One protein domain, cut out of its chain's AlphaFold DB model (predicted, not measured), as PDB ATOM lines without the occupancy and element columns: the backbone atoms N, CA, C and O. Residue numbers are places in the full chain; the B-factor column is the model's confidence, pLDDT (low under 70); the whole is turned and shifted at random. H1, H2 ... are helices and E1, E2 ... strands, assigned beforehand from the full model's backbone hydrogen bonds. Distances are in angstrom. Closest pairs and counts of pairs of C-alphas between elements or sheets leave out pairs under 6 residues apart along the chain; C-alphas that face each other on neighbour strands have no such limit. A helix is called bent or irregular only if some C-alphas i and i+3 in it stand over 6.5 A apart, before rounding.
ATOM      1  N   HIS A  18      44.078  29.783  28.670       94.38
ATOM      2  CA  HIS A  18      43.274  30.957  28.269       94.38
ATOM      3  C   HIS A  18      42.135  30.579  27.318       94.38
ATOM      4  O   HIS A  18      40.962  30.746  27.629       94.38
ATOM      5  N   THR A  19      42.470  29.927  26.203       95.12
ATOM      6  CA  THR A  19      41.467  29.497  25.219       95.12
ATOM      7  C   THR A  19      40.532  28.400  25.731       95.12
ATOM      8  O   THR A  19      39.457  28.225  25.178       95.12
ATOM      9  N   ALA A  20      40.897  27.690  26.801       95.31
ATOM     10  CA  ALA A  20      40.066  26.671  27.435       95.31
ATOM     11  C   ALA A  20      39.129  27.238  28.522       95.31
ATOM     12  O   ALA A  20      38.343  26.473  29.086       95.31
ATOM     13  N   THR A  21      39.222  28.535  28.836       96.62
ATOM     14  CA  THR A  21      38.412  29.211  29.854       96.62
ATOM     15  C   THR A  21      37.322  30.051  29.176       96.62
ATOM     16  O   THR A  21      37.640  31.059  28.544       96.62
ATOM     17  N   PRO A  22      36.026  29.715  29.336       96.94
ATOM     18  CA  PRO A  22      34.943  30.443  28.670       96.94
ATOM     19  C   PRO A  22      34.911  31.946  28.973       96.94
ATOM     20  O   PRO A  22      34.664  32.745  28.075       96.94
ATOM     21  N   ALA A  23      35.177  32.330  30.226       96.44
ATOM     22  CA  ALA A  23      35.153  33.728  30.652       96.44
ATOM     23  C   ALA A  23      36.254  34.570  29.985       96.44
ATOM     24  O   ALA A  23      35.977  35.686  29.556       96.44
ATOM     25  N   ASP A  24      37.463  34.020  29.849       96.44
ATOM     26  CA  ASP A  24      38.599  34.719  29.239       96.44
ATOM     27  C   ASP A  24      38.355  34.950  27.741       96.44
ATOM     28  O   ASP A  24      38.515  36.059  27.238       96.44
ATOM     29  N   VAL A  25      37.866  33.926  27.034       97.25
ATOM     30  CA  VAL A  25      37.511  34.054  25.614       97.25
ATOM     31  C   VAL A  25      36.345  35.021  25.416       97.25
ATOM     32  O   VAL A  25      36.389  35.863  24.525       97.25
ATOM     33  N   ALA A  26      35.304  34.949  26.249       97.69
ATOM     34  CA  ALA A  26      34.199  35.903  26.177       97.69
ATOM     35  C   ALA A  26      34.676  37.350  26.407       97.69
ATOM     36  O   ALA A  26      34.185  38.261  25.741       97.69
ATOM     37  N   ALA A  27      35.650  37.559  27.300       97.44
ATOM     38  CA  ALA A  27      36.250  38.868  27.538       97.44
ATOM     39  C   ALA A  27      37.024  39.390  26.317       97.44
ATOM     40  O   ALA A  27      36.883  40.566  25.993       97.44
ATOM     41  N   ASP A  28      37.766  38.541  25.598       97.94
ATOM     42  CA  ASP A  28      38.457  38.940  24.362       97.94
ATOM     43  C   ASP A  28      37.469  39.413  23.284       97.94
ATOM     44  O   ASP A  28      37.622  40.497  22.716       97.94
ATOM     45  N   PHE A  29      36.409  38.635  23.039       98.56
ATOM     46  CA  PHE A  29      35.363  38.998  22.077       98.56
ATOM     47  C   PHE A  29      34.615  40.271  22.495       98.56
ATOM     48  O   PHE A  29      34.332  41.123  21.652       98.56
ATOM     49  N   ALA A  30      34.326  40.444  23.788       98.44
ATOM     50  CA  ALA A  30      33.696  41.656  24.307       98.44
ATOM     51  C   ALA A  30      34.610  42.887  24.184       98.44
ATOM     52  O   ALA A  30      34.137  43.973  23.837       98.44
ATOM     53  N   ALA A  31      35.911  42.723  24.429       98.25
ATOM     54  CA  ALA A  31      36.907  43.779  24.303       98.25
ATOM     55  C   ALA A  31      36.993  44.292  22.860       98.25
ATOM     56  O   ALA A  31      36.889  45.498  22.633       98.25
ATOM     57  N   VAL A  32      37.113  43.384  21.888       98.56
ATOM     58  CA  VAL A  32      37.154  43.749  20.462       98.56
ATOM     59  C   VAL A  32      35.806  44.265  19.980       98.56
ATOM     60  O   VAL A  32      35.759  45.268  19.274       98.56
ATOM     61  N   GLY A  33      34.701  43.651  20.404       98.56
ATOM     62  CA  GLY A  33      33.356  44.097  20.043       98.56
ATOM     63  C   GLY A  33      33.071  45.525  20.508       98.56
ATOM     64  O   GLY A  33      32.529  46.320  19.745       98.56
ATOM     65  N   SER A  34      33.494  45.876  21.726       98.38
ATOM     66  CA  SER A  34      33.350  47.234  22.269       98.38
ATOM     67  C   SER A  34      34.234  48.245  21.536       98.38
ATOM     68  O   SER A  34      33.802  49.365  21.275       98.38
ATOM     69  N   TRP A  35      35.458  47.853  21.177       98.50
ATOM     70  CA  TRP A  35      36.360  48.712  20.414       98.50
ATOM     71  C   TRP A  35      35.842  48.966  18.993       98.50
ATOM     72  O   TRP A  35      35.766  50.117  18.567       98.50
ATOM     73  N   LEU A  36      35.386  47.915  18.302       98.56
ATOM     74  CA  LEU A  36      34.741  48.030  16.994       98.56
ATOM     75  C   LEU A  36      33.488  48.896  17.067       98.56
ATOM     76  O   LEU A  36      33.298  49.746  16.208       98.56
ATOM     77  N   ALA A  37      32.660  48.731  18.100       98.56
ATOM     78  CA  ALA A  37      31.486  49.570  18.305       98.56
ATOM     79  C   ALA A  37      31.851  51.058  18.399       98.56
ATOM     80  O   ALA A  37      31.197  51.880  17.765       98.56
ATOM     81  N   ALA A  38      32.906  51.399  19.145       98.38
ATOM     82  CA  ALA A  38      33.369  52.776  19.273       98.38
ATOM     83  C   ALA A  38      33.905  53.336  17.945       98.38
ATOM     84  O   ALA A  38      33.528  54.442  17.561       98.38
ATOM     85  N   LEU A  39      34.732  52.568  17.223       98.25
ATOM     86  CA  LEU A  39      35.251  52.966  15.909       98.25
ATOM     87  C   LEU A  39      34.112  53.178  14.905       98.25
ATOM     88  O   LEU A  39      34.022  54.231  14.279       98.25
ATOM     89  N   GLN A  40      33.233  52.185  14.778       98.25
ATOM     90  CA  GLN A  40      32.120  52.184  13.831       98.25
ATOM     91  C   GLN A  40      31.154  53.331  14.125       98.25
ATOM     92  O   GLN A  40      30.740  54.024  13.205       98.25
ATOM     93  N   HIS A  41      30.846  53.587  15.399       98.00
ATOM     94  CA  HIS A  41      30.003  54.712  15.793       98.00
ATOM     95  C   HIS A  41      30.657  56.066  15.495       98.00
ATOM     96  O   HIS A  41      30.011  56.951  14.944       98.00
ATOM     97  N   GLY A  42      31.943  56.228  15.824       98.19
ATOM     98  CA  GLY A  42      32.664  57.487  15.626       98.19
ATOM     99  C   GLY A  42      32.978  57.820  14.164       98.19
ATOM    100  O   GLY A  42      33.369  58.947  13.876       98.19
ATOM    101  N   THR A  43      32.827  56.857  13.253       98.50
ATOM    102  CA  THR A  43      33.178  56.997  11.830       98.50
ATOM    103  C   THR A  43      32.036  56.631  10.885       98.50
ATOM    104  O   THR A  43      32.259  56.489   9.686       98.50
ATOM    105  N   ALA A  44      30.817  56.468  11.408       98.25
ATOM    106  CA  ALA A  44      29.650  56.125  10.608       98.25
ATOM    107  C   ALA A  44      29.359  57.217   9.567       98.25
ATOM    108  O   ALA A  44      29.113  58.373   9.912       98.25
ATOM    109  N   GLY A  45      29.379  56.826   8.296       97.50
ATOM    110  CA  GLY A  45      28.898  57.612   7.169       97.50
ATOM    111  C   GLY A  45      27.567  57.082   6.639       97.50
ATOM    112  O   GLY A  45      26.771  56.490   7.373       97.50
ATOM    113  N   ASP A  46      27.342  57.279   5.341       97.19
ATOM    114  CA  ASP A  46      26.108  56.864   4.675       97.19
ATOM    115  C   ASP A  46      25.892  55.349   4.738       97.19
ATOM    116  O   ASP A  46      26.826  54.544   4.631       97.19
ATOM    117  N   ALA A  47      24.624  54.963   4.881       97.94
ATOM    118  CA  ALA A  47      24.213  53.575   4.783       97.94
ATOM    119  C   ALA A  47      24.146  53.145   3.314       97.94
ATOM    120  O   ALA A  47      23.432  53.748   2.514       97.94
ATOM    121  N   LEU A  48      24.868  52.080   2.975       97.69
ATOM    122  CA  LEU A  48      24.887  51.481   1.642       97.69
ATOM    123  C   LEU A  48      24.553  49.989   1.734       97.69
ATOM    124  O   LEU A  48      24.812  49.385   2.779       97.69
ATOM    125  N   PRO A  49      24.028  49.373   0.656       97.81
ATOM    126  CA  PRO A  49      23.855  47.926   0.597       97.81
ATOM    127  C   PRO A  49      25.142  47.199   0.992       97.81
ATOM    128  O   PRO A  49      26.228  47.612   0.576       97.81
ATOM    129  N   VAL A  50      25.041  46.139   1.794       97.75
ATOM    130  CA  VAL A  50      26.218  45.366   2.222       97.75
ATOM    131  C   VAL A  50      26.990  44.876   1.002       97.75
ATOM    132  O   VAL A  50      26.418  44.287   0.084       97.75
ATOM    133  N   GLU A  51      28.300  45.116   0.999       94.94
ATOM    134  CA  GLU A  51      29.173  44.824  -0.138       94.94
ATOM    135  C   GLU A  51      30.419  44.064   0.352       94.94
ATOM    136  O   GLU A  51      31.425  44.631   0.786       94.94
ATOM    137  N   MET A  52      30.318  42.734   0.328       94.12
ATOM    138  CA  MET A  52      31.392  41.818   0.736       94.12
ATOM    139  C   MET A  52      32.189  41.259  -0.453       94.12
ATOM    140  O   MET A  52      33.161  40.543  -0.229       94.12
ATOM    141  N   ASP A  53      31.821  41.581  -1.701       92.50
ATOM    142  CA  ASP A  53      32.581  41.140  -2.869       92.50
ATOM    143  C   ASP A  53      33.820  42.024  -3.040       92.50
ATOM    144  O   ASP A  53      34.922  41.524  -2.936       92.50
ATOM    145  N   ALA A  54      33.704  43.337  -3.250       87.94
ATOM    146  CA  ALA A  54      34.794  44.280  -3.572       87.94
ATOM    147  C   ALA A  54      35.945  43.688  -4.420       87.94
ATOM    148  O   ALA A  54      37.117  44.004  -4.215       87.94
ATOM    149  N   GLY A  55      35.629  42.798  -5.366       92.81
ATOM    150  CA  GLY A  55      36.613  42.113  -6.206       92.81
ATOM    151  C   GLY A  55      37.065  40.723  -5.734       92.81
ATOM    152  O   GLY A  55      37.814  40.087  -6.472       92.81
ATOM    153  N   VAL A  56      36.596  40.203  -4.599       95.94
ATOM    154  CA  VAL A  56      36.836  38.838  -4.085       95.94
ATOM    155  C   VAL A  56      36.551  37.798  -5.167       95.94
ATOM    156  O   VAL A  56      37.417  36.979  -5.468       95.94
ATOM    157  N   THR A  57      35.402  37.864  -5.839       96.44
ATOM    158  CA  THR A  57      35.034  36.961  -6.945       96.44
ATOM    159  C   THR A  57      36.055  37.015  -8.085       96.44
ATOM    160  O   THR A  57      36.481  35.981  -8.608       96.44
ATOM    161  N   GLY A  58      36.488  38.220  -8.465       96.81
ATOM    162  CA  GLY A  58      37.504  38.413  -9.501       96.81
ATOM    163  C   GLY A  58      38.871  37.861  -9.087       96.81
ATOM    164  O   GLY A  58      39.538  37.200  -9.884       96.81
ATOM    165  N   GLN A  59      39.261  38.062  -7.828       97.38
ATOM    166  CA  GLN A  59      40.511  37.553  -7.263       97.38
ATOM    167  C   GLN A  59      40.537  36.028  -7.199       97.38
ATOM    168  O   GLN A  59      41.498  35.414  -7.661       97.38
ATOM    169  N   LEU A  60      39.459  35.410  -6.711       97.62
ATOM    170  CA  LEU A  60      39.306  33.957  -6.698       97.62
ATOM    171  C   LEU A  60      39.365  33.383  -8.116       97.62
ATOM    172  O   LEU A  60      40.054  32.392  -8.343       97.62
ATOM    173  N   THR A  61      38.706  34.035  -9.077       97.31
ATOM    174  CA  THR A  61      38.739  33.629 -10.489       97.31
ATOM    175  C   THR A  61      40.156  33.654 -11.044       97.31
ATOM    176  O   THR A  61      40.596  32.688 -11.661       97.31
ATOM    177  N   ARG A  62      40.894  34.738 -10.796       96.56
ATOM    178  CA  ARG A  62      42.272  34.904 -11.265       96.56
ATOM    179  C   ARG A  62      43.242  33.918 -10.616       96.56
ATOM    180  O   ARG A  62      44.126  33.410 -11.292       96.56
ATOM    181  N   ARG A  63      43.100  33.678  -9.312       95.69
ATOM    182  CA  ARG A  63      44.029  32.860  -8.520       95.69
ATOM    183  C   ARG A  63      43.781  31.360  -8.667       95.69
ATOM    184  O   ARG A  63      44.717  30.575  -8.572       95.69
ATOM    185  N   PHE A  64      42.530  30.958  -8.883       96.31
ATOM    186  CA  PHE A  64      42.104  29.559  -8.827       96.31
ATOM    187  C   PHE A  64      41.399  29.086 -10.101       96.31
ATOM    188  O   PHE A  64      40.626  28.134 -10.040       96.31
ATOM    189  N   SER A  65      41.660  29.707 -11.257       93.12
ATOM    190  CA  SER A  65      40.998  29.379 -12.531       93.12
ATOM    191  C   SER A  65      41.061  27.893 -12.907       93.12
ATOM    192  O   SER A  65      40.153  27.384 -13.557       93.12
ATOM    193  N   GLU A  66      42.113  27.190 -12.483       90.69
ATOM    194  CA  GLU A  66      42.323  25.760 -12.750       90.69
ATOM    195  C   GLU A  66      41.705  24.836 -11.684       90.69
ATOM    196  O   GLU A  66      41.739  23.611 -11.804       90.69
ATOM    197  N   PHE A  67      41.134  25.395 -10.614       91.81
ATOM    198  CA  PHE A  67      40.638  24.621  -9.485       91.81
ATOM    199  C   PHE A  67      39.258  24.027  -9.791       91.81
ATOM    200  O   PHE A  67      38.264  24.734  -9.978       91.81
ATOM    201  N   ALA A  68      39.177  22.695  -9.806       91.81
ATOM    202  CA  ALA A  68      37.924  21.989 -10.046       91.81
ATOM    203  C   ALA A  68      36.846  22.418  -9.035       91.81
ATOM    204  O   ALA A  68      37.093  22.464  -7.826       91.81
ATOM    205  N   GLY A  69      35.647  22.730  -9.533       93.38
ATOM    206  CA  GLY A  69      34.510  23.180  -8.723       93.38
ATOM    207  C   GLY A  69      34.486  24.677  -8.391       93.38
ATOM    208  O   GLY A  69      33.557  25.108  -7.716       93.38
ATOM    209  N   LEU A  70      35.445  25.484  -8.870       95.88
ATOM    210  CA  LEU A  70      35.465  26.928  -8.596       95.88
ATOM    211  C   LEU A  70      34.159  27.626  -9.018       95.88
ATOM    212  O   LEU A  70      33.631  28.431  -8.262       95.88
ATOM    213  N   ASN A  71      33.593  27.300 -10.184       95.50
ATOM    214  CA  ASN A  71      32.344  27.925 -10.648       95.50
ATOM    215  C   ASN A  71      31.171  27.714  -9.675       95.50
ATOM    216  O   ASN A  71      30.361  28.620  -9.487       95.50
ATOM    217  N   ASP A  72      31.093  26.545  -9.035       94.94
ATOM    218  CA  ASP A  72      30.059  26.268  -8.035       94.94
ATOM    219  C   ASP A  72      30.288  27.072  -6.753       94.94
ATOM    220  O   ASP A  72      29.325  27.559  -6.154       94.94
ATOM    221  N   ASP A  73      31.551  27.235  -6.348       96.12
ATOM    222  CA  ASP A  73      31.926  28.073  -5.210       96.12
ATOM    223  C   ASP A  73      31.576  29.543  -5.471       96.12
ATOM    224  O   ASP A  73      30.943  30.173  -4.625       96.12
ATOM    225  N   LEU A  74      31.900  30.070  -6.658       97.12
ATOM    226  CA  LEU A  74      31.563  31.441  -7.057       97.12
ATOM    227  C   LEU A  74      30.046  31.653  -7.134       97.12
ATOM    228  O   LEU A  74      29.548  32.676  -6.673       97.12
ATOM    229  N   GLY A  75      29.290  30.678  -7.653       95.81
ATOM    230  CA  GLY A  75      27.826  30.743  -7.668       95.81
ATOM    231  C   GLY A  75      27.233  30.823  -6.258       95.81
ATOM    232  O   GLY A  75      26.337  31.623  -6.000       95.81
ATOM    233  N   ARG A  76      27.777  30.053  -5.310       95.62
ATOM    234  CA  ARG A  76      27.359  30.108  -3.898       95.62
ATOM    235  C   ARG A  76      27.741  31.414  -3.231       95.62
ATOM    236  O   ARG A  76      26.948  31.955  -2.468       95.62
ATOM    237  N   LEU A  77      28.937  31.914  -3.514       97.00
ATOM    238  CA  LEU A  77      29.384  33.195  -2.996       97.00
ATOM    239  C   LEU A  77      28.499  34.334  -3.518       97.00
ATOM    240  O   LEU A  77      28.085  35.183  -2.739       97.00
ATOM    241  N   ALA A  78      28.105  34.295  -4.792       96.44
ATOM    242  CA  ALA A  78      27.164  35.253  -5.365       96.44
ATOM    243  C   ALA A  78      25.778  35.199  -4.694       96.44
ATOM    244  O   ALA A  78      25.188  36.245  -4.433       96.44
ATOM    245  N   GLU A  79      25.260  34.008  -4.367       95.94
ATOM    246  CA  GLU A  79      24.015  33.866  -3.595       95.94
ATOM    247  C   GLU A  79      24.145  34.458  -2.179       95.94
ATOM    248  O   GLU A  79      23.219  35.115  -1.703       95.94
ATOM    249  N   ILE A  80      25.283  34.237  -1.509       96.88
ATOM    250  CA  ILE A  80      25.596  34.805  -0.187       96.88
ATOM    251  C   ILE A  80      25.655  36.335  -0.262       96.88
ATOM    252  O   ILE A  80      24.970  37.010   0.502       96.88
ATOM    253  N   HIS A  81      26.414  36.890  -1.208       96.62
ATOM    254  CA  HIS A  81      26.503  38.337  -1.418       96.62
ATOM    255  C   HIS A  81      25.144  38.949  -1.768       96.62
ATOM    256  O   HIS A  81      24.813  40.020  -1.270       96.62
ATOM    257  N   GLY A  82      24.332  38.249  -2.568       95.56
ATOM    258  CA  GLY A  82      22.972  38.663  -2.898       95.56
ATOM    259  C   GLY A  82      22.096  38.839  -1.659       95.56
ATOM    260  O   GLY A  82      21.489  39.893  -1.512       95.56
ATOM    261  N   ARG A  83      22.088  37.855  -0.746       95.56
ATOM    262  CA  ARG A  83      21.324  37.937   0.514       95.56
ATOM    263  C   ARG A  83      21.845  39.020   1.448       95.56
ATOM    264  O   ARG A  83      21.059  39.737   2.055       95.56
ATOM    265  N   LEU A  84      23.166  39.157   1.568       96.75
ATOM    266  CA  LEU A  84      23.758  40.207   2.400       96.75
ATOM    267  C   LEU A  84      23.369  41.603   1.896       96.75
ATOM    268  O   LEU A  84      22.969  42.448   2.696       96.75
ATOM    269  N   GLY A  85      23.407  41.817   0.578       96.56
ATOM    270  CA  GLY A  85      23.060  43.084  -0.067       96.56
ATOM    271  C   GLY A  85      21.590  43.506   0.052       96.56
ATOM    272  O   GLY A  85      21.260  44.625  -0.333       96.56
ATOM    273  N   GLU A  86      20.702  42.660   0.592       94.81
ATOM    274  CA  GLU A  86      19.317  43.039   0.927       94.81
ATOM    275  C   GLU A  86      19.255  43.996   2.130       94.81
ATOM    276  O   GLU A  86      18.269  44.708   2.313       94.81
ATOM    277  N   SER A  87      20.313  44.036   2.947       94.88
ATOM    278  CA  SER A  87      20.471  44.989   4.048       94.88
ATOM    279  C   SER A  87      21.379  46.148   3.646       94.88
ATOM    280  O   SER A  87      22.303  45.983   2.852       94.88
ATOM    281  N   SER A  88      21.149  47.323   4.234       97.81
ATOM    282  CA  SER A  88      22.049  48.476   4.121       97.81
ATOM    283  C   SER A  88      22.635  48.820   5.483       97.81
ATOM    284  O   SER A  88      21.893  48.917   6.456       97.81
ATOM    285  N   LEU A  89      23.954  49.006   5.542       97.94
ATOM    286  CA  LEU A  89      24.706  49.314   6.760       97.94
ATOM    287  C   LEU A  89      25.527  50.591   6.558       97.94
ATOM    288  O   LEU A  89      25.961  50.849   5.430       97.94
ATOM    289  N   PRO A  90      25.782  51.378   7.620       98.12
ATOM    290  CA  PRO A  90      26.688  52.517   7.532       98.12
ATOM    291  C   PRO A  90      28.073  52.058   7.075       98.12
ATOM    292  O   PRO A  90      28.610  51.068   7.579       98.12
ATOM    293  N   ARG A  91      28.679  52.790   6.137       98.38
ATOM    294  CA  ARG A  91      30.116  52.658   5.879       98.38
ATOM    295  C   ARG A  91      30.888  53.290   7.024       98.38
ATOM    296  O   ARG A  91      30.512  54.353   7.507       98.38
ATOM    297  N   ARG A 127      33.594  43.175   7.527       97.69
ATOM    298  CA  ARG A 127      34.883  42.527   7.221       97.69
ATOM    299  C   ARG A 127      35.739  42.348   8.469       97.69
ATOM    300  O   ARG A 127      36.182  41.237   8.747       97.69
ATOM    301  N   ASP A 128      35.878  43.389   9.288       98.44
ATOM    302  CA  ASP A 128      36.659  43.318  10.531       98.44
ATOM    303  C   ASP A 128      36.048  42.350  11.556       98.44
ATOM    304  O   ASP A 128      36.769  41.632  12.252       98.44
ATOM    305  N   LEU A 129      34.711  42.289  11.629       98.62
ATOM    306  CA  LEU A 129      34.000  41.330  12.480       98.62
ATOM    307  C   LEU A 129      34.287  39.891  12.036       98.62
ATOM    308  O   LEU A 129      34.677  39.051  12.853       98.62
ATOM    309  N   ALA A 130      34.120  39.603  10.744       98.50
ATOM    310  CA  ALA A 130      34.384  38.280  10.198       98.50
ATOM    311  C   ALA A 130      35.860  37.897  10.381       98.50
ATOM    312  O   ALA A 130      36.158  36.836  10.935       98.50
ATOM    313  N   ARG A 131      36.786  38.783   9.992       98.19
ATOM    314  CA  ARG A 131      38.236  38.570  10.080       98.19
ATOM    315  C   ARG A 131      38.667  38.221  11.500       98.19
ATOM    316  O   ARG A 131      39.307  37.184  11.696       98.19
ATOM    317  N   PHE A 132      38.249  39.007  12.495       98.62
ATOM    318  CA  PHE A 132      38.619  38.753  13.885       98.62
ATOM    319  C   PHE A 132      38.109  37.391  14.359       98.62
ATOM    320  O   PHE A 132      38.885  36.576  14.868       98.62
ATOM    321  N   ALA A 133      36.817  37.122  14.152       98.62
ATOM    322  CA  ALA A 133      36.185  35.891  14.603       98.62
ATOM    323  C   ALA A 133      36.834  34.654  13.955       98.62
ATOM    324  O   ALA A 133      37.166  33.687  14.651       98.62
ATOM    325  N   HIS A 134      37.069  34.689  12.638       98.25
ATOM    326  CA  HIS A 134      37.708  33.595  11.907       98.25
ATOM    327  C   HIS A 134      39.123  33.334  12.376       98.25
ATOM    328  O   HIS A 134      39.455  32.185  12.663       98.25
ATOM    329  N   MET A 135      39.948  34.374  12.481       96.94
ATOM    330  CA  MET A 135      41.336  34.197  12.883       96.94
ATOM    331  C   MET A 135      41.418  33.687  14.322       96.94
ATOM    332  O   MET A 135      42.167  32.749  14.588       96.94
ATOM    333  N   TYR A 136      40.577  34.187  15.231       98.00
ATOM    334  CA  TYR A 136      40.502  33.663  16.596       98.00
ATOM    335  C   TYR A 136      40.199  32.154  16.624       98.00
ATOM    336  O   TYR A 136      40.874  31.391  17.323       98.00
ATOM    337  N   ALA A 137      39.208  31.715  15.840       97.88
ATOM    338  CA  ALA A 137      38.819  30.310  15.739       97.88
ATOM    339  C   ALA A 137      39.874  29.450  15.024       97.88
ATOM    340  O   ALA A 137      40.127  28.322  15.438       97.88
ATOM    341  N   LEU A 138      40.526  29.976  13.985       95.94
ATOM    342  CA  LEU A 138      41.539  29.273  13.197       95.94
ATOM    343  C   LEU A 138      42.793  28.935  14.010       95.94
ATOM    344  O   LEU A 138      43.468  27.955  13.711       95.94
ATOM    345  N   PHE A 139      43.134  29.741  15.019       94.19
ATOM    346  CA  PHE A 139      44.277  29.471  15.896       94.19
ATOM    347  C   PHE A 139      43.958  28.529  17.065       94.19
ATOM    348  O   PHE A 139      44.885  28.076  17.745       94.19
ATOM    349  N   LEU A 140      42.682  28.189  17.274       93.88
ATOM    350  CA  LEU A 140      42.217  27.485  18.467       93.88
ATOM    351  C   LEU A 140      42.776  26.059  18.566       93.88
ATOM    352  O   LEU A 140      43.164  25.595  19.639       93.88
ATOM    353  N   ASP A 141      42.857  25.373  17.431       90.69
ATOM    354  CA  ASP A 141      43.313  23.992  17.306       90.69
ATOM    355  C   ASP A 141      44.789  23.873  16.891       90.69
ATOM    356  O   ASP A 141      45.390  22.818  17.086       90.69
ATOM    357  N   ARG A 142      45.430  24.955  16.427       87.44
ATOM    358  CA  ARG A 142      46.804  24.940  15.872       87.44
ATOM    359  C   ARG A 142      47.902  24.485  16.828       87.44
ATOM    360  O   ARG A 142      48.960  24.054  16.382       87.44
ATOM    361  N   ARG A 143      47.681  24.597  18.139       86.62
ATOM    362  CA  ARG A 143      48.631  24.130  19.170       86.62
ATOM    363  C   ARG A 143      48.251  22.785  19.778       86.62
ATOM    364  O   ARG A 143      48.918  22.304  20.693       86.62
ATOM    365  N   THR A 144      47.178  22.177  19.289       91.44
ATOM    366  CA  THR A 144      46.766  20.832  19.672       91.44
ATOM    367  C   THR A 144      47.408  19.841  18.710       91.44
ATOM    368  O   THR A 144      47.452  20.069  17.506       91.44
ATOM    369  N   ARG A 145      47.946  18.733  19.237       92.50
ATOM    370  CA  ARG A 145      48.528  17.689  18.381       92.50
ATOM    371  C   ARG A 145      47.455  17.157  17.415       92.50
ATOM    372  O   ARG A 145      46.325  16.962  17.872       92.50
ATOM    373  N   PRO A 146      47.802  16.864  16.148       93.94
ATOM    374  CA  PRO A 146      46.852  16.313  15.190       93.94
ATOM    375  C   PRO A 146      46.115  15.093  15.751       93.94
ATOM    376  O   PRO A 146      46.711  14.275  16.460       93.94
ATOM    377  N   GLY A 147      44.816  14.977  15.482       92.88
ATOM    378  CA  GLY A 147      44.016  13.850  15.967       92.88
ATOM    379  C   GLY A 147      43.562  13.954  17.430       92.88
ATOM    380  O   GLY A 147      42.984  13.004  17.968       92.88
ATOM    381  N   ARG A 148      43.865  15.048  18.142       95.94
ATOM    382  CA  ARG A 148      43.527  15.199  19.569       95.94
ATOM    383  C   ARG A 148      42.376  16.170  19.777       95.94
ATOM    384  O   ARG A 148      42.189  17.119  19.023       95.94
ATOM    385  N   GLN A 149      41.630  15.934  20.855       96.12
ATOM    386  CA  GLN A 149      40.641  16.889  21.345       96.12
ATOM    387  C   GLN A 149      41.329  18.181  21.780       96.12
ATOM    388  O   GLN A 149      42.345  18.145  22.484       96.12
ATOM    389  N   VAL A 150      40.751  19.311  21.385       95.88
ATOM    390  CA  VAL A 150      41.228  20.626  21.802       95.88
ATOM    391  C   VAL A 150      40.723  20.890  23.215       95.88
ATOM    392  O   VAL A 150      39.534  20.789  23.523       95.88
ATOM    393  N   ARG A 151      41.655  21.195  24.117       94.25
ATOM    394  CA  ARG A 151      41.366  21.383  25.541       94.25
ATOM    395  C   ARG A 151      40.321  22.486  25.744       94.25
ATOM    396  O   ARG A 151      40.523  23.594  25.274       94.25
ATOM    397  N   GLY A 152      39.270  22.197  26.512       94.31
ATOM    398  CA  GLY A 152      38.210  23.164  26.841       94.31
ATOM    399  C   GLY A 152      37.088  23.265  25.803       94.31
ATOM    400  O   GLY A 152      36.096  23.941  26.062       94.31
ATOM    401  N   HIS A 153      37.195  22.541  24.683       96.12
ATOM    402  CA  HIS A 153      36.221  22.572  23.590       96.12
ATOM    403  C   HIS A 153      35.703  21.161  23.281       96.12
ATOM    404  O   HIS A 153      36.190  20.500  22.358       96.12
ATOM    405  N   PRO A 154      34.727  20.653  24.058       93.44
ATOM    406  CA  PRO A 154      34.077  19.387  23.746       93.44
ATOM    407  C   PRO A 154      33.534  19.389  22.310       93.44
ATOM    408  O   PRO A 154      32.850  20.323  21.899       93.44
ATOM    409  N   GLY A 155      33.860  18.346  21.546       92.75
ATOM    410  CA  GLY A 155      33.472  18.216  20.137       92.75
ATOM    411  C   GLY A 155      34.466  18.806  19.131       92.75
ATOM    412  O   GLY A 155      34.390  18.451  17.959       92.75
ATOM    413  N   LEU A 156      35.438  19.619  19.562       96.62
ATOM    414  CA  LEU A 156      36.512  20.099  18.691       96.62
ATOM    415  C   LEU A 156      37.729  19.170  18.751       96.62
ATOM    416  O   LEU A 156      38.287  18.890  19.818       96.62
ATOM    417  N   ARG A 157      38.175  18.727  17.578       96.38
ATOM    418  CA  ARG A 157      39.378  17.917  17.384       96.38
ATOM    419  C   ARG A 157      40.265  18.559  16.325       96.38
ATOM    420  O   ARG A 157      39.756  19.056  15.327       96.38
ATOM    421  N   ALA A 158      41.578  18.523  16.530       94.81
ATOM    422  CA  ALA A 158      42.570  19.011  15.571       94.81
ATOM    423  C   ALA A 158      42.799  17.981  14.444       94.81
ATOM    424  O   ALA A 158      43.905  17.469  14.274       94.81
ATOM    425  N   ASP A 159      41.730  17.593  13.748       91.81
ATOM    426  CA  ASP A 159      41.753  16.506  12.757       91.81
ATOM    427  C   ASP A 159      42.042  17.023  11.338       91.81
ATOM    428  O   ASP A 159      42.689  16.341  10.547       91.81
ATOM    429  N   GLU A 160      41.603  18.240  11.017       93.56
ATOM    430  CA  GLU A 160      41.781  18.849   9.700       93.56
ATOM    431  C   GLU A 160      42.057  20.350   9.798       93.56
ATOM    432  O   GLU A 160      41.732  21.009  10.787       93.56
ATOM    433  N   TRP A 161      42.638  20.917   8.741       95.12
ATOM    434  CA  TRP A 161      42.841  22.359   8.677       95.12
ATOM    435  C   TRP A 161      41.491  23.093   8.679       95.12
ATOM    436  O   TRP A 161      40.594  22.779   7.888       95.12
ATOM    437  N   GLY A 162      41.369  24.091   9.556       96.44
ATOM    438  CA  GLY A 162      40.140  24.865   9.731       96.44
ATOM    439  C   GLY A 162      39.127  24.224  10.683       96.44
ATOM    440  O   GLY A 162      38.004  24.724  10.765       96.44
ATOM    441  N   ALA A 163      39.491  23.165  11.420       97.19
ATOM    442  CA  ALA A 163      38.582  22.502  12.356       97.19
ATOM    443  C   ALA A 163      38.025  23.463  13.419       97.19
ATOM    444  O   ALA A 163      36.837  23.396  13.732       97.19
ATOM    445  N   GLY A 164      38.830  24.410  13.918       97.69
ATOM    446  CA  GLY A 164      38.357  25.448  14.842       97.69
ATOM    447  C   GLY A 164      37.257  26.345  14.253       97.69
ATOM    448  O   GLY A 164      36.253  26.606  14.917       97.69
ATOM    449  N   VAL A 165      37.391  26.754  12.986       98.12
ATOM    450  CA  VAL A 165      36.373  27.550  12.274       98.12
ATOM    451  C   VAL A 165      35.121  26.714  12.005       98.12
ATOM    452  O   VAL A 165      34.010  27.166  12.275       98.12
ATOM    453  N   ALA A 166      35.281  25.475  11.534       97.75
ATOM    454  CA  ALA A 166      34.157  24.568  11.308       97.75
ATOM    455  C   ALA A 166      33.373  24.303  12.603       97.75
ATOM    456  O   ALA A 166      32.145  24.349  12.608       97.75
ATOM    457  N   TYR A 167      34.075  24.101  13.719       98.06
ATOM    458  CA  TYR A 167      33.466  23.956  15.037       98.06
ATOM    459  C   TYR A 167      32.721  25.220  15.476       98.06
ATOM    460  O   TYR A 167      31.610  25.112  15.984       98.06
ATOM    461  N   ALA A 168      33.269  26.413  15.236       98.31
ATOM    462  CA  ALA A 168      32.583  27.666  15.548       98.31
ATOM    463  C   ALA A 168      31.255  27.824  14.774       98.31
ATOM    464  O   ALA A 168      30.250  28.277  15.324       98.31
ATOM    465  N   LEU A 169      31.237  27.416  13.501       97.88
ATOM    466  CA  LEU A 169      30.070  27.558  12.628       97.88
ATOM    467  C   LEU A 169      29.028  26.459  12.841       97.88
ATOM    468  O   LEU A 169      27.845  26.777  12.952       97.88
ATOM    469  N   ASP A 170      29.438  25.195  12.942       96.31
ATOM    470  CA  ASP A 170      28.538  24.027  12.927       96.31
ATOM    471  C   ASP A 170      28.453  23.300  14.279       96.31
ATOM    472  O   ASP A 170      27.533  22.518  14.510       96.31
ATOM    473  N   GLY A 171      29.404  23.537  15.181       96.00
ATOM    474  CA  GLY A 171      29.501  22.839  16.458       96.00
ATOM    475  C   GLY A 171      28.489  23.299  17.505       96.00
ATOM    476  O   GLY A 171      27.656  24.187  17.296       96.00
ATOM    477  N   THR A 172      28.591  22.696  18.684       96.12
ATOM    478  CA  THR A 172      27.804  23.045  19.869       96.12
ATOM    479  C   THR A 172      28.728  23.314  21.054       96.12
ATOM    480  O   THR A 172      29.875  22.863  21.089       96.12
ATOM    481  N   GLY A 173      28.231  24.073  22.029       96.31
ATOM    482  CA  GLY A 173      28.972  24.450  23.229       96.31
ATOM    483  C   GLY A 173      29.191  25.955  23.344       96.31
ATOM    484  O   GLY A 173      28.685  26.745  22.550       96.31
ATOM    485  N   TRP A 174      29.955  26.346  24.360       97.88
ATOM    486  CA  TRP A 174      30.121  27.749  24.740       97.88
ATOM    487  C   TRP A 174      30.903  28.567  23.700       97.88
ATOM    488  O   TRP A 174      30.563  29.720  23.459       97.88
ATOM    489  N   PHE A 175      31.925  27.990  23.058       98.31
ATOM    490  CA  PHE A 175      32.743  28.726  22.089       98.31
ATOM    491  C   PHE A 175      31.985  29.032  20.786       98.31
ATOM    492  O   PHE A 175      31.980  30.198  20.387       98.31
ATOM    493  N   PRO A 176      31.290  28.061  20.150       98.69
ATOM    494  CA  PRO A 176      30.416  28.358  19.016       98.69
ATOM    495  C   PRO A 176      29.375  29.436  19.336       98.69
ATOM    496  O   PRO A 176      29.122  30.297  18.499       98.69
ATOM    497  N   GLU A 177      28.814  29.449  20.550       98.56
ATOM    498  CA  GLU A 177      27.866  30.493  20.960       98.56
ATOM    499  C   GLU A 177      28.523  31.878  21.049       98.56
ATOM    500  O   GLU A 177      27.993  32.830  20.487       98.56
ATOM    501  N   VAL A 178      29.705  31.995  21.667       98.69
ATOM    502  CA  VAL A 178      30.456  33.267  21.721       98.69
ATOM    503  C   VAL A 178      30.774  33.785  20.315       98.69
ATOM    504  O   VAL A 178      30.538  34.958  20.029       98.69
ATOM    505  N   PHE A 179      31.249  32.912  19.423       98.75
ATOM    506  CA  PHE A 179      31.558  33.267  18.036       98.75
ATOM    507  C   PHE A 179      30.322  33.797  17.294       98.75
ATOM    508  O   PHE A 179      30.361  34.867  16.684       98.75
ATOM    509  N   ARG A 180      29.206  33.059  17.349       98.75
ATOM    510  CA  ARG A 180      27.967  33.415  16.639       98.75
ATOM    511  C   ARG A 180      27.362  34.686  17.204       98.75
ATOM    512  O   ARG A 180      26.958  35.563  16.442       98.75
ATOM    513  N   ARG A 181      27.332  34.802  18.531       98.75
ATOM    514  CA  ARG A 181      26.848  35.988  19.226       98.75
ATOM    515  C   ARG A 181      27.648  37.225  18.840       98.75
ATOM    516  O   ARG A 181      27.041  38.240  18.546       98.75
ATOM    517  N   PHE A 182      28.974  37.144  18.759       98.88
ATOM    518  CA  PHE A 182      29.796  38.282  18.339       98.88
ATOM    519  C   PHE A 182      29.401  38.829  16.959       98.88
ATOM    520  O   PHE A 182      29.256  40.040  16.792       98.88
ATOM    521  N   LEU A 183      29.169  37.943  15.985       98.88
ATOM    522  CA  LEU A 183      28.724  38.343  14.648       98.88
ATOM    523  C   LEU A 183      27.291  38.897  14.659       98.88
ATOM    524  O   LEU A 183      27.034  39.925  14.036       98.88
ATOM    525  N   ARG A 184      26.370  38.261  15.395       98.88
ATOM    526  CA  ARG A 184      24.973  38.716  15.550       98.88
ATOM    527  C   ARG A 184      24.874  40.081  16.226       98.88
ATOM    528  O   ARG A 184      24.140  40.944  15.749       98.88
ATOM    529  N   ASP A 185      25.622  40.281  17.306       98.69
ATOM    530  CA  ASP A 185      25.683  41.538  18.052       98.69
ATOM    531  C   ASP A 185      26.320  42.635  17.180       98.69
ATOM    532  O   ASP A 185      25.881  43.784  17.202       98.69
ATOM    533  N   GLY A 186      27.323  42.281  16.363       98.56
ATOM    534  CA  GLY A 186      27.900  43.146  15.333       98.56
ATOM    535  C   GLY A 186      26.884  43.606  14.288       98.56
ATOM    536  O   GLY A 186      26.718  44.806  14.088       98.56
ATOM    537  N   LEU A 187      26.172  42.657  13.676       98.50
ATOM    538  CA  LEU A 187      25.116  42.929  12.697       98.50
ATOM    539  C   LEU A 187      24.010  43.803  13.290       98.50
ATOM    540  O   LEU A 187      23.697  44.850  12.730       98.50
ATOM    541  N   SER A 188      23.488  43.420  14.458       98.19
ATOM    542  CA  SER A 188      22.403  44.144  15.130       98.19
ATOM    543  C   SER A 188      22.801  45.584  15.449       98.19
ATOM    544  O   SER A 188      22.022  46.508  15.233       98.19
ATOM    545  N   ARG A 189      24.039  45.797  15.918       97.88
ATOM    546  CA  ARG A 189      24.572  47.135  16.207       97.88
ATOM    547  C   ARG A 189      24.653  48.021  14.961       97.88
ATOM    548  O   ARG A 189      24.455  49.225  15.073       97.88
ATOM    549  N   LEU A 190      24.956  47.440  13.804       97.75
ATOM    550  CA  LEU A 190      25.059  48.156  12.528       97.75
ATOM    551  C   LEU A 190      23.698  48.340  11.833       97.75
ATOM    552  O   LEU A 190      23.645  48.947  10.768       97.75
ATOM    553  N   GLY A 191      22.605  47.833  12.419       96.44
ATOM    554  CA  GLY A 191      21.259  47.883  11.840       96.44
ATOM    555  C   GLY A 191      20.945  46.747  10.859       96.44
ATOM    556  O   GLY A 191      19.918  46.790  10.188       96.44
ATOM    557  N   GLY A 192      21.808  45.731  10.770       96.00
ATOM    558  CA  GLY A 192      21.613  44.549   9.932       96.00
ATOM    559  C   GLY A 192      20.848  43.429  10.634       96.00
ATOM    560  O   GLY A 192      20.717  43.403  11.858       96.00
ATOM    561  N   SER A 193      20.385  42.453   9.851       96.38
ATOM    562  CA  SER A 193      19.734  41.259  10.395       96.38
ATOM    563  C   SER A 193      20.750  40.349  11.101       96.38
ATOM    564  O   SER A 193      21.694  39.887  10.453       96.38
ATOM    565  N   PRO A 194      20.567  40.006  12.393       97.25
ATOM    566  CA  PRO A 194      21.433  39.041  13.070       97.25
ATOM    567  C   PRO A 194      21.361  37.641  12.447       97.25
ATOM    568  O   PRO A 194      22.312  36.874  12.574       97.25
ATOM    569  N   GLU A 195      20.287  37.299  11.729       96.69
ATOM    570  CA  GLU A 195      20.147  35.997  11.064       96.69
ATOM    571  C   GLU A 195      21.158  35.803   9.921       96.69
ATOM    572  O   GLU A 195      21.535  34.673   9.608       96.69
ATOM    573  N   SER A 196      21.698  36.893   9.372       97.31
ATOM    574  CA  SER A 196      22.719  36.868   8.319       97.31
ATOM    575  C   SER A 196      24.134  36.552   8.828       97.31
ATOM    576  O   SER A 196      25.073  36.521   8.034       97.31
ATOM    577  N   TRP A 197      24.327  36.282  10.128       98.25
ATOM    578  CA  TRP A 197      25.653  36.028  10.722       98.25
ATOM    579  C   TRP A 197      26.447  34.936   9.995       98.25
ATOM    580  O   TRP A 197      27.672  35.021   9.882       98.25
ATOM    581  N   ARG A 198      25.759  33.904   9.494       98.25
ATOM    582  CA  ARG A 198      26.406  32.786   8.807       98.25
ATOM    583  C   ARG A 198      26.856  33.161   7.401       98.25
ATOM    584  O   ARG A 198      27.930  32.736   6.989       98.25
ATOM    585  N   ASP A 199      26.077  33.980   6.703       98.44
ATOM    586  CA  ASP A 199      26.457  34.519   5.398       98.44
ATOM    587  C   ASP A 199      27.690  35.425   5.526       98.44
ATOM    588  O   ASP A 199      28.633  35.271   4.753       98.44
ATOM    589  N   VAL A 200      27.749  36.270   6.563       98.50
ATOM    590  CA  VAL A 200      28.938  37.084   6.883       98.50
ATOM    591  C   VAL A 200      30.163  36.204   7.136       98.50
ATOM    592  O   VAL A 200      31.229  36.451   6.577       98.50
ATOM    593  N   ALA A 201      30.010  35.144   7.932       98.62
ATOM    594  CA  ALA A 201      31.094  34.208   8.211       98.62
ATOM    595  C   ALA A 201      31.575  33.472   6.942       98.62
ATOM    596  O   ALA A 201      32.765  33.268   6.735       98.62
ATOM    597  N   LEU A 202      30.671  33.052   6.057       98.62
ATOM    598  CA  LEU A 202      31.074  32.376   4.823       98.62
ATOM    599  C   LEU A 202      31.753  33.341   3.839       98.62
ATOM    600  O   LEU A 202      32.776  32.977   3.257       98.62
ATOM    601  N   ALA A 203      31.234  34.564   3.697       98.50
ATOM    602  CA  ALA A 203      31.849  35.607   2.878       98.50
ATOM    603  C   ALA A 203      33.258  35.964   3.382       98.50
ATOM    604  O   ALA A 203      34.192  36.021   2.588       98.50
ATOM    605  N   GLY A 204      33.444  36.087   4.701       98.25
ATOM    606  CA  GLY A 204      34.755  36.341   5.305       98.25
ATOM    607  C   GLY A 204      35.789  35.248   5.010       98.25
ATOM    608  O   GLY A 204      36.934  35.555   4.694       98.25
ATOM    609  N   ILE A 205      35.407  33.963   5.038       98.50
ATOM    610  CA  ILE A 205      36.323  32.864   4.666       98.50
ATOM    611  C   ILE A 205      36.745  32.977   3.194       98.50
ATOM    612  O   ILE A 205      37.921  32.774   2.877       98.50
ATOM    613  N   ALA A 206      35.802  33.287   2.298       98.31
ATOM    614  CA  ALA A 206      36.084  33.465   0.875       98.31
ATOM    615  C   ALA A 206      36.986  34.682   0.613       98.31
ATOM    616  O   ALA A 206      37.906  34.597  -0.198       98.31
ATOM    617  N   GLU A 207      36.783  35.776   1.347       97.88
ATOM    618  CA  GLU A 207      37.651  36.952   1.303       97.88
ATOM    619  C   GLU A 207      39.090  36.607   1.714       97.88
ATOM    620  O   GLU A 207      40.030  36.954   0.998       97.88
ATOM    621  N   VAL A 208      39.291  35.841   2.795       97.19
ATOM    622  CA  VAL A 208      40.643  35.392   3.178       97.19
ATOM    623  C   VAL A 208      41.281  34.539   2.079       97.19
ATOM    624  O   VAL A 208      42.467  34.695   1.793       97.19
ATOM    625  N   ALA A 209      40.510  33.658   1.437       97.69
ATOM    626  CA  ALA A 209      41.006  32.865   0.313       97.69
ATOM    627  C   ALA A 209      41.421  33.730  -0.889       97.69
ATOM    628  O   ALA A 209      42.329  33.355  -1.627       97.69
ATOM    629  N   ALA A 210      40.758  34.865  -1.094       97.38
ATOM    630  CA  ALA A 210      41.024  35.773  -2.200       97.38
ATOM    631  C   ALA A 210      42.245  36.669  -1.963       97.38
ATOM    632  O   ALA A 210      42.983  36.944  -2.908       97.38
ATOM    633  N   LEU A 211      42.432  37.133  -0.723       94.81
ATOM    634  CA  LEU A 211      43.366  38.213  -0.395       94.81
ATOM    635  C   LEU A 211      44.647  37.753   0.309       94.81
ATOM    636  O   LEU A 211      45.556  38.555   0.474       94.81
ATOM    637  N   ALA A 212      44.742  36.494   0.740       94.44
ATOM    638  CA  ALA A 212      45.944  36.014   1.413       94.44
ATOM    639  C   ALA A 212      47.169  35.940   0.484       94.44
ATOM    640  O   ALA A 212      47.110  35.365  -0.610       94.44
ATOM    641  N   ASP A 213      48.309  36.411   0.989       92.56
ATOM    642  CA  ASP A 213      49.584  36.390   0.265       92.56
ATOM    643  C   ASP A 213      50.115  34.968   0.029       92.56
ATOM    644  O   ASP A 213      50.666  34.672  -1.027       92.56
ATOM    645  N   ASP A 214      49.901  34.052   0.980       95.75
ATOM    646  CA  ASP A 214      50.366  32.664   0.885       95.75
ATOM    647  C   ASP A 214      49.379  31.766   0.110       95.75
ATOM    648  O   ASP A 214      48.225  31.580   0.510       95.75
ATOM    649  N   ASP A 215      49.848  31.167  -0.989       94.88
ATOM    650  CA  ASP A 215      49.052  30.324  -1.900       94.88
ATOM    651  C   ASP A 215      48.464  29.079  -1.249       94.88
ATOM    652  O   ASP A 215      47.355  28.653  -1.588       94.88
ATOM    653  N   GLU A 216      49.187  28.454  -0.329       96.00
ATOM    654  CA  GLU A 216      48.692  27.264   0.350       96.00
ATOM    655  C   GLU A 216      47.616  27.632   1.377       96.00
ATOM    656  O   GLU A 216      46.565  26.991   1.454       96.00
ATOM    657  N   PHE A 217      47.822  28.707   2.129       95.81
ATOM    658  CA  PHE A 217      46.853  29.254   3.064       95.81
ATOM    659  C   PHE A 217      45.574  29.700   2.350       95.81
ATOM    660  O   PHE A 217      44.476  29.376   2.813       95.81
ATOM    661  N   ALA A 218      45.699  30.364   1.202       97.31
ATOM    662  CA  ALA A 218      44.581  30.768   0.360       97.31
ATOM    663  C   ALA A 218      43.783  29.552  -0.156       97.31
ATOM    664  O   ALA A 218      42.562  29.483   0.018       97.31
ATOM    665  N   ARG A 219      44.466  28.528  -0.697       97.31
ATOM    666  CA  ARG A 219      43.831  27.272  -1.156       97.31
ATOM    667  C   ARG A 219      43.085  26.545  -0.042       97.31
ATOM    668  O   ARG A 219      41.991  26.010  -0.257       97.31
ATOM    669  N   ARG A 220      43.655  26.530   1.163       97.06
ATOM    670  CA  ARG A 220      43.025  25.921   2.337       97.06
ATOM    671  C   ARG A 220      41.760  26.665   2.763       97.06
ATOM    672  O   ARG A 220      40.764  26.004   3.059       97.06
ATOM    673  N   HIS A 221      41.753  28.000   2.710       98.06
ATOM    674  CA  HIS A 221      40.548  28.802   2.960       98.06
ATOM    675  C   HIS A 221      39.460  28.548   1.915       98.06
ATOM    676  O   HIS A 221      38.316  28.317   2.302       98.06
ATOM    677  N   LEU A 222      39.798  28.490   0.620       97.88
ATOM    678  CA  LEU A 222      38.815  28.159  -0.422       97.88
ATOM    679  C   LEU A 222      38.205  26.768  -0.189       97.88
ATOM    680  O   LEU A 222      36.988  26.588  -0.244       97.88
ATOM    681  N   SER A 223      39.043  25.785   0.146       97.12
ATOM    682  CA  SER A 223      38.584  24.429   0.463       97.12
ATOM    683  C   SER A 223      37.670  24.401   1.693       97.12
ATOM    684  O   SER A 223      36.676  23.675   1.708       97.12
ATOM    685  N   LEU A 224      37.976  25.194   2.724       97.56
ATOM    686  CA  LEU A 224      37.140  25.331   3.915       97.56
ATOM    687  C   LEU A 224      35.801  26.009   3.603       97.56
ATOM    688  O   LEU A 224      34.765  25.490   4.022       97.56
ATOM    689  N   PHE A 225      35.806  27.102   2.830       98.06
ATOM    690  CA  PHE A 225      34.587  27.748   2.342       98.06
ATOM    691  C   PHE A 225      33.695  26.730   1.635       98.06
ATOM    692  O   PHE A 225      32.539  26.563   2.015       98.06
ATOM    693  N   ARG A 226      34.249  25.974   0.678       96.62
ATOM    694  CA  ARG A 226      33.519  24.942  -0.064       96.62
ATOM    695  C   ARG A 226      32.842  23.939   0.871       96.62
ATOM    696  O   ARG A 226      31.635  23.717   0.753       96.62
ATOM    697  N   ARG A 227      33.586  23.357   1.823       95.81
ATOM    698  CA  ARG A 227      33.042  22.370   2.779       95.81
ATOM    699  C   ARG A 227      31.891  22.945   3.608       95.81
ATOM    700  O   ARG A 227      30.873  22.279   3.788       95.81
ATOM    701  N   LEU A 228      32.030  24.176   4.100       96.62
ATOM    702  CA  LEU A 228      31.051  24.800   4.995       96.62
ATOM    703  C   LEU A 228      29.832  25.360   4.254       96.62
ATOM    704  O   LEU A 228      28.705  25.243   4.743       96.62
ATOM    705  N   ALA A 229      30.030  25.895   3.051       94.38
ATOM    706  CA  ALA A 229      28.957  26.369   2.189       94.38
ATOM    707  C   ALA A 229      28.081  25.211   1.682       94.38
ATOM    708  O   ALA A 229      26.899  25.408   1.436       94.38
ATOM    709  N   GLN A 230      28.608  23.981   1.549       89.75
ATOM    710  CA  GLN A 230      27.808  22.800   1.151       89.75
ATOM    711  C   GLN A 230      26.739  22.424   2.169       89.75
ATOM    712  O   GLN A 230      25.725  21.845   1.792       89.75
ATOM    713  N   ARG A 231      26.952  22.787   3.431       86.12
ATOM    714  CA  ARG A 231      26.010  22.553   4.527       86.12
ATOM    715  C   ARG A 231      25.047  23.723   4.725       86.12
ATOM    716  O   ARG A 231      24.144  23.626   5.548       86.12
ATOM    717  N   HIS A 232      25.249  24.827   4.004       81.75
ATOM    718  CA  HIS A 232      24.372  25.987   4.045       81.75
ATOM    719  C   HIS A 232      23.264  25.841   2.992       81.75
ATOM    720  O   HIS A 232      23.587  25.635   1.818       81.75
ATOM    721  N   PRO A 233      21.976  25.923   3.368       72.75
ATOM    722  CA  PRO A 233      20.882  25.768   2.418       72.75
ATOM    723  C   PRO A 233      20.991  26.777   1.272       72.75
ATOM    724  O   PRO A 233      21.147  27.978   1.496       72.75
TER     725      PRO A 233
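What this domain is: This is residues 18 to 91 and 127 to 233 of the 257 residues of the protein "APH domain-containing protein" of Actinobacteria bacterium (UniProt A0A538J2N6). Three helices, H1, H4 and H6, make an up-and-down bundle, and H7 crosses H4 and H6 at nearly a right angle, passing through the middle of the model. On the other side of H7 are the helical hairpin of H2 and H3 and, folded back along H7, the last helix, H8; the short H5 packs on H4 and H6, and the two small strands E1 and E2 pair far from the middle. The printed part has 181 residues, with eight named helices and two named strands in the order H1, E1, H2, H3, E2, H4, H5, H6, H7, H8; the sheet is E1 - E2, antiparallel, and the class is mostly helix. The whole is compact, with a radius of gyration of the C-alphas of 16.2 A, and it spans 43 by 43 by 30 A.

How they stand to each other: H1, residues 22 to 42, touches H6, residues 174 to 189, at a shallow tilt of 13 degrees, the same way; their closest C-alphas, of Ala 26 and Val 178, are 6.4 A apart. E1, residues 47 to 49, is antiparallel to E2, residues 88 to 90; N 48 and O 89 are 3.0 A apart and N 89 and O 48 are 2.9 A apart, both within hydrogen-bond range. H2, residues 56 to 64, and H3, residues 70 to 84, form a helical hairpin at a shallow tilt of 11 degrees, with the closest C-alphas, of Thr 57 and Leu 74, 6.5 A apart. H4, residues 127 to 138, touches H6 with residues 129 to 133 alone, at a shallow tilt of 3 degrees, opposite ways; the closest C-alphas are those of Ala 133 and Phe 179, 6.3 A. H1 and H4 are near each other, with 14 pairs of C-alphas within 10 A. H5, residues 163 to 170, touches H4 at a steep tilt of 58 degrees, closest at Ala 137 and Gly 164, whose C-alphas are 5.0 A apart, and it touches H6 at 62 degrees, also steep, closest at Ala 168 and Pro 176, 4.1 A between C-alphas. H7, residues 194 to 211, is the hub, touching five helices. It is irregular, with C-alphas 195 and 198 7.4 A apart, and has a kink of 25 degrees near residue 201. It is about perpendicular to H6 at 82 degrees and to H4 at 79 degrees; the closest C-alphas are those of Arg 184 and Pro 194, 4.3 A, and of Ala 130 and Gly 204, 5.3 A. It touches H3 at a steep tilt of 41 degrees, closest at Ile 80 and Asp 199, 5.7 A between C-alphas, and with residues 206 to 211 alone it touches H2, closest at Leu 60 and Ala 210, 5.1 A between C-alphas. H8, residues 215 to 229, forms a helical hairpin with H7 at a shallow tilt of 26 degrees; the C-alphas of Ala 209 and Ala 218 are closest, at 4.1 A. H1 and H7 are apart. Every O i to N i+4 pair is within hydrogen-bond range in H1, H2, H3, H4, H5, H6 and H8, and in H7 12 of 14 are.

Where its parts are: H1 begins at C-alpha 22, (34.943, 30.443, 28.670), and is 30.1 A long from first to last C-alpha. H3 is 20.8 A long, H4 16.0 A, H6 21.9 A and H7 25.7 A. H4 begins at C-alpha 127, (34.883, 42.527, 7.221). H8, 20.9 A long, ends at C-alpha 229, (28.957, 26.369, 2.189).

The domain as a whole: The two C-alphas farthest apart are those of Asp 46 and Gly 147, 47.9 A. Residues 92 to 126 are not printed, and C-alphas 91 and 127 are 11.3 A apart across the cut. The link from H4 to H5, residues 139 to 162, is long. The mean pLDDT of the printed part is 96.2, and no printed residue is under 70.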